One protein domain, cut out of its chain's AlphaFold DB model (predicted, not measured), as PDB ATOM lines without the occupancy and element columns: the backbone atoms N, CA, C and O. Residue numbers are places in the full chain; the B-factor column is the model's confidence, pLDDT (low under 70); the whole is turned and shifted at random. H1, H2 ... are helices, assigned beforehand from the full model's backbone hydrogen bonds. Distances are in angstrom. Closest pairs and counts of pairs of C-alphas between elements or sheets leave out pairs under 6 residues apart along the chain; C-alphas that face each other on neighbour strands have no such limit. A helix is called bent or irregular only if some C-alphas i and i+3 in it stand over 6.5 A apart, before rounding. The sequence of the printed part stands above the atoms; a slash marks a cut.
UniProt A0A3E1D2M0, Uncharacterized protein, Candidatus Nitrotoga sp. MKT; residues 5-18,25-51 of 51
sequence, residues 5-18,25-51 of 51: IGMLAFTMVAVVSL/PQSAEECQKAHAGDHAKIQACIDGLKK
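Overview. This is residues 5 to 18 and 25 to 51 of the 51 residues of an uncharacterized protein of Candidatus Nitrotoga sp. MKT (UniProt A0A3E1D2M0). Picture a single helix, H1, standing alone at one end of a long axis, and far from it a small head of two helices, H2 and H3, that pack on each other at a steep tilt. The free-standing piece, residues 5 to 18, of which 5 to 15 belong to H1, sticks out from the head, and a cut in the printed part lies between the two. The printed part has 41 residues with three named helices, in the order H1, H2, H3 along the chain, and no named strand; the class is all helix. The whole is extended, with a radius of gyration of the C-alphas of 17.6 A. The C-alphas span 50 by 23 by 13 A along their three main axes, and the long span comes from H1 and the gap beside it.

Arrangement. Look first at H1, residues 5 to 15, which touches no helix. Residues 5 to 18 stand free: no C-alpha 8 or more residues apart along the chain comes within 10 A of theirs. Then go across the cut to H2, residues 28 to 34; H1 and H2 are apart, with no C-alpha of the one within 8 A of the other. After H2 comes H3, residues 39 to 49, and H1 and H3 are apart by the same measure. In the head, H2 and H3 touch, with 10 pairs of C-alphas within 8 A. Their closest C-alphas are those of Cys 31 and Ile 42, 5.2 A apart, and the two helices are 8.8 A apart from centre to centre. Their lines stand at a steep tilt of 54 degrees, and they run opposite ways. Now read the backbone N and O atoms: in H2 and H3 every O i to N i+4 pair is within hydrogen-bond range. In H1 that holds for 1 of 7 pairs, and of its O i to N i+3 pairs 1 of 8 is within range.

Along the chain. Find C-alpha 5, of Ile 5, at (198.645, 214.879, 166.355); from there H1 runs through 11 residues to C-alpha 15, of Val 15, at (205.851, 226.381, 177.623), a length of 17.6 A from first to last C-alpha. H1 is neither bent nor irregular, but only just: C-alphas 12 and 15 are 6.1 A apart. On the far side of the cut, H2 begins at Ala 28 and ends at Ala 34, 7 residues and 9.8 A from first to last C-alpha. H3 begins at C-alpha 39, of His 39, at (220.249, 247.012, 199.132) and ends at C-alpha 49, of Leu 49, at (219.522, 249.015, 184.035), 11 residues and 15.2 A. After it, Lys 50 and Lys 51 lead to the chain's last residue, with C-alpha 51 at (223.404, 250.244, 180.277).

Size, cuts and confidence. The two C-alphas farthest apart are those of Ile 5 and His 39, at 50.7 A, while the first and last printed C-alphas, those of Ile 5 and Lys 51, are 45.4 A apart. Residues 19 to 24 are not printed, and the C-alphas of Leu 18 and Pro 25 are 15.8 A apart across the cut. The link from H1 to H2 is the link across this cut; the link from H2 to H3, 4 residues, is tight. In the B-factor column, the mean pLDDT of the printed part is 71.6. It is under 70 for 18 residues, namely residues 5 to 18, 25 to 26 and 50 to 51. The model's confidence is a mean of 52 for H1, 84 for H2 and 87 for H3.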
ATOM      1  N   ILE A   5     198.408 215.201 164.938       54.38
ATOM      2  CA  ILE A   5     198.645 214.879 166.355       54.38
ATOM      3  C   ILE A   5     200.140 215.000 166.706       54.38
ATOM      4  O   ILE A   5     200.482 215.442 167.799       54.38
ATOM      5  N   GLY A   6     201.036 214.692 165.760       51.97
ATOM      6  CA  GLY A   6     202.485 214.796 165.969       51.97
ATOM      7  C   GLY A   6     202.999 216.234 166.098       51.97
ATOM      8  O   GLY A   6     203.974 216.470 166.802       51.97
ATOM      9  N   MET A   7     202.327 217.205 165.473       50.78
ATOM     10  CA  MET A   7     202.740 218.614 165.514       50.78
ATOM     11  C   MET A   7     202.263 219.324 166.793       50.78
ATOM     12  O   MET A   7     202.938 220.221 167.287       50.78
ATOM     13  N   LEU A   8     201.142 218.877 167.371       51.03
ATOM     14  CA  LEU A   8     200.593 219.402 168.631       51.03
ATOM     15  C   LEU A   8     201.372 218.931 169.871       51.03
ATOM     16  O   LEU A   8     201.427 219.641 170.869       51.03
ATOM     17  N   ALA A   9     202.011 217.759 169.817       53.09
ATOM     18  CA  ALA A   9     202.833 217.267 170.927       53.09
ATOM     19  C   ALA A   9     204.133 218.075 171.111       53.09
ATOM     20  O   ALA A   9     204.662 218.153 172.218       53.09
ATOM     21  N   PHE A  10     204.627 218.715 170.047       51.56
ATOM     22  CA  PHE A  10     205.844 219.528 170.100       51.56
ATOM     23  C   PHE A  10     205.632 220.917 170.715       51.56
ATOM     24  O   PHE A  10     206.588 221.513 171.208       51.56
ATOM     25  N   THR A  11     204.404 221.440 170.736       53.19
ATOM     26  CA  THR A  11     204.129 222.785 171.263       53.19
ATOM     27  C   THR A  11     203.878 222.811 172.771       53.19
ATOM     28  O   THR A  11     204.105 223.843 173.395       53.19
ATOM     29  N   MET A  12     203.490 221.692 173.396       51.50
ATOM     30  CA  MET A  12     203.264 221.641 174.851       51.50
ATOM     31  C   MET A  12     204.554 221.621 175.683       51.50
ATOM     32  O   MET A  12     204.550 222.089 176.817       51.50
ATOM     33  N   VAL A  13     205.671 221.136 175.132       52.31
ATOM     34  CA  VAL A  13     206.956 221.075 175.860       52.31
ATOM     35  C   VAL A  13     207.671 222.435 175.880       52.31
ATOM     36  O   VAL A  13     208.489 222.690 176.759       52.31
ATOM     37  N   ALA A  14     207.325 223.351 174.973       52.19
ATOM     38  CA  ALA A  14     207.974 224.659 174.869       52.19
ATOM     39  C   ALA A  14     207.503 225.688 175.918       52.19
ATOM     40  O   ALA A  14     208.114 226.746 176.048       52.19
ATOM     41  N   VAL A  15     206.434 225.408 176.673       53.41
ATOM     42  CA  VAL A  15     205.851 226.381 177.623       53.41
ATOM     43  C   VAL A  15     206.454 226.268 179.030       53.41
ATOM     44  O   VAL A  15     206.391 227.209 179.813       53.41
ATOM     45  N   VAL A  16     207.084 225.139 179.364       53.44
ATOM     46  CA  VAL A  16     207.634 224.882 180.711       53.44
ATOM     47  C   VAL A  16     209.092 225.306 180.885       53.44
ATOM     48  O   VAL A  16     209.627 225.224 181.985       53.44
ATOM     49  N   SER A  17     209.729 225.806 179.828       50.69
ATOM     50  CA  SER A  17     211.076 226.369 179.884       50.69
ATOM     51  C   SER A  17     211.076 227.865 179.589       50.69
ATOM     52  O   SER A  17     211.990 228.350 178.922       50.69
ATOM     53  N   LEU A  18     210.075 228.617 180.068       45.47
ATOM     54  CA  LEU A  18     210.355 230.022 180.344       45.47
ATOM     55  C   LEU A  18     211.414 230.007 181.448       45.47
ATOM     56  O   LEU A  18     211.127 229.526 182.549       45.47
ATOM     57  N   PRO A  25     214.370 243.003 185.666       63.34
ATOM     58  CA  PRO A  25     213.798 244.232 186.200       63.34
ATOM     59  C   PRO A  25     214.102 245.362 185.220       63.34
ATOM     60  O   PRO A  25     215.261 245.590 184.900       63.34
ATOM     61  N   GLN A  26     213.055 245.998 184.693       69.25
ATOM     62  CA  GLN A  26     213.107 247.071 183.698       69.25
ATOM     63  C   GLN A  26     213.129 248.457 184.357       69.25
ATOM     64  O   GLN A  26     213.306 249.476 183.692       69.25
ATOM     65  N   SER A  27     212.945 248.498 185.676       77.44
ATOM     66  CA  SER A  27     212.859 249.712 186.478       77.44
ATOM     67  C   SER A  27     213.427 249.507 187.884       77.44
ATOM     68  O   SER A  27     213.537 248.387 188.389       77.44
ATOM     69  N   ALA A  28     213.765 250.616 188.548       81.00
ATOM     70  CA  ALA A  28     214.263 250.586 189.921       81.00
ATOM     71  C   ALA A  28     213.254 249.965 190.903       81.00
ATOM     72  O   ALA A  28     213.654 249.242 191.814       81.00
ATOM     73  N   GLU A  29     211.956 250.182 190.685       84.06
ATOM     74  CA  GLU A  29     210.875 249.588 191.481       84.06
ATOM     75  C   GLU A  29     210.829 248.059 191.333       84.06
ATOM     76  O   GLU A  29     210.628 247.339 192.314       84.06
ATOM     77  N   GLU A  30     211.097 247.529 190.138       84.06
ATOM     78  CA  GLU A  30     211.198 246.083 189.924       84.06
ATOM     79  C   GLU A  30     212.472 245.497 190.539       84.06
ATOM     80  O   GLU A  30     212.412 244.415 191.122       84.06
ATOM     81  N   CYS A  31     213.597 246.222 190.509       85.19
ATOM     82  CA  CYS A  31     214.808 245.840 191.242       85.19
ATOM     83  C   CYS A  31     214.552 245.771 192.753       85.19
ATOM     84  O   CYS A  31     214.969 244.820 193.415       85.19
ATOM     85  N   GLN A  32     213.834 246.755 193.301       86.69
ATOM     86  CA  GLN A  32     213.439 246.778 194.708       86.69
ATOM     87  C   GLN A  32     212.518 245.611 195.062       86.69
ATOM     88  O   GLN A  32     212.679 245.012 196.120       86.69
ATOM     89  N   LYS A  33     211.585 245.249 194.178       83.75
ATOM     90  CA  LYS A  33     210.666 244.124 194.386       83.75
ATOM     91  C   LYS A  33     211.359 242.762 194.254       83.75
ATOM     92  O   LYS A  33     211.049 241.852 195.017       83.75
ATOM     93  N   ALA A  34     212.301 242.625 193.320       81.88
ATOM     94  CA  ALA A  34     213.056 241.392 193.077       81.88
ATOM     95  C   ALA A  34     214.133 241.121 194.143       81.88
ATOM     96  O   ALA A  34     214.468 239.968 194.414       81.88
ATOM     97  N   HIS A  35     214.667 242.177 194.758       85.56
ATOM     98  CA  HIS A  35     215.742 242.101 195.749       85.56
ATOM     99  C   HIS A  35     215.357 242.755 197.083       85.56
ATOM    100  O   HIS A  35     216.215 243.294 197.781       85.56
ATOM    101  N   ALA A  36     214.068 242.724 197.438       80.75
ATOM    102  CA  ALA A  36     213.540 243.393 198.624       80.75
ATOM    103  C   ALA A  36     214.332 243.021 199.890       80.75
ATOM    104  O   ALA A  36     214.426 241.852 200.259       80.75
ATOM    105  N   GLY A  37     214.907 244.033 200.548       80.25
ATOM    106  CA  GLY A  37     215.733 243.871 201.752       80.25
ATOM    107  C   GLY A  37     217.237 243.703 201.504       80.25
ATOM    108  O   GLY A  37     218.006 243.774 202.458       80.25
ATOM    109  N   ASP A  38     217.682 243.552 200.253       88.12
ATOM    110  CA  ASP A  38     219.097 243.434 199.883       88.12
ATOM    111  C   ASP A  38     219.530 244.648 199.047       88.12
ATOM    112  O   ASP A  38     219.515 244.649 197.815       88.12
ATOM    113  N   HIS A  39     219.900 245.726 199.746       86.56
ATOM    114  CA  HIS A  39     220.249 247.012 199.132       86.56
ATOM    115  C   HIS A  39     221.396 246.899 198.119       86.56
ATOM    116  O   HIS A  39     221.388 247.600 197.107       86.56
ATOM    117  N   ALA A  40     222.359 246.001 198.353       90.31
ATOM    118  CA  ALA A  40     223.485 245.794 197.449       90.31
ATOM    119  C   ALA A  40     223.020 245.210 196.108       90.31
ATOM    120  O   ALA A  40     223.416 245.697 195.047       90.31
ATOM    121  N   LYS A  41     222.124 244.215 196.142       86.12
ATOM    122  CA  LYS A  41     221.539 243.632 194.928       86.12
ATOM    123  C   LYS A  41     220.584 244.582 194.216       86.12
ATOM    124  O   LYS A  41     220.608 244.638 192.990       86.12
ATOM    125  N   ILE A  42     219.803 245.373 194.957       89.44
ATOM    126  CA  ILE A  42     218.948 246.423 194.380       89.44
ATOM    127  C   ILE A  42     219.804 247.421 193.591       89.44
ATOM    128  O   ILE A  42     219.481 247.744 192.451       89.44
ATOM    129  N   GLN A  43     220.917 247.886 194.162       87.12
ATOM    130  CA  GLN A  43     221.764 248.880 193.511       87.12
ATOM    131  C   GLN A  43     222.526 248.314 192.308       87.12
ATOM    132  O   GLN A  43     222.573 248.971 191.273       87.12
ATOM    133  N   ALA A  44     223.050 247.087 192.397       89.50
ATOM    134  CA  ALA A  44     223.672 246.405 191.258       89.50
ATOM    135  C   ALA A  44     222.679 246.182 190.100       89.50
ATOM    136  O   ALA A  44     223.033 246.306 188.931       89.50
ATOM    137  N   CYS A  45     221.422 245.900 190.436       87.12
ATOM    138  CA  CYS A  45     220.332 245.771 189.481       87.12
ATOM    139  C   CYS A  45     220.000 247.107 188.788       87.12
ATOM    140  O   CYS A  45     219.921 247.164 187.562       87.12
ATOM    141  N   ILE A  46     219.882 248.200 189.552       86.88
ATOM    142  CA  ILE A  46     219.638 249.549 189.011       86.88
ATOM    143  C   ILE A  46     220.817 250.034 188.155       86.88
ATOM    144  O   ILE A  46     220.613 250.719 187.154       86.88
ATOM    145  N   ASP A  47     222.048 249.694 188.532       88.94
ATOM    146  CA  ASP A  47     223.243 250.012 187.746       88.94
ATOM    147  C   ASP A  47     223.248 249.269 186.401       88.94
ATOM    148  O   ASP A  47     223.470 249.877 185.354       88.94
ATOM    149  N   GLY A  48     222.886 247.980 186.410       82.88
ATOM    150  CA  GLY A  48     222.712 247.179 185.195       82.88
ATOM    151  C   GLY A  48     221.620 247.701 184.257       82.88
ATOM    152  O   GLY A  48     221.732 247.525 183.048       82.88
ATOM    153  N   LEU A  49     220.607 248.389 184.795       80.50
ATOM    154  CA  LEU A  49     219.522 249.015 184.035       80.50
ATOM    155  C   LEU A  49     219.909 250.295 183.285       80.50
ATOM    156  O   LEU A  49     219.194 250.706 182.377       80.50
ATOM    157  N   LYS A  50     221.005 250.956 183.673       68.56
ATOM    158  CA  LYS A  50     221.481 252.184 183.016       68.56
ATOM    159  C   LYS A  50     222.349 251.919 181.779       68.56
ATOM    160  O   LYS A  50     222.817 252.887 181.177       68.56
ATOM    161  N   LYS A  51     222.608 250.652 181.442       56.22
ATOM    162  CA  LYS A  51     223.404 250.244 180.277       56.22
ATOM    163  C   LYS A  51     222.578 250.069 179.011       56.22
ATOM    164  O   LYS A  51     221.414 249.632 179.114       56.22
TER     165      LYS A  51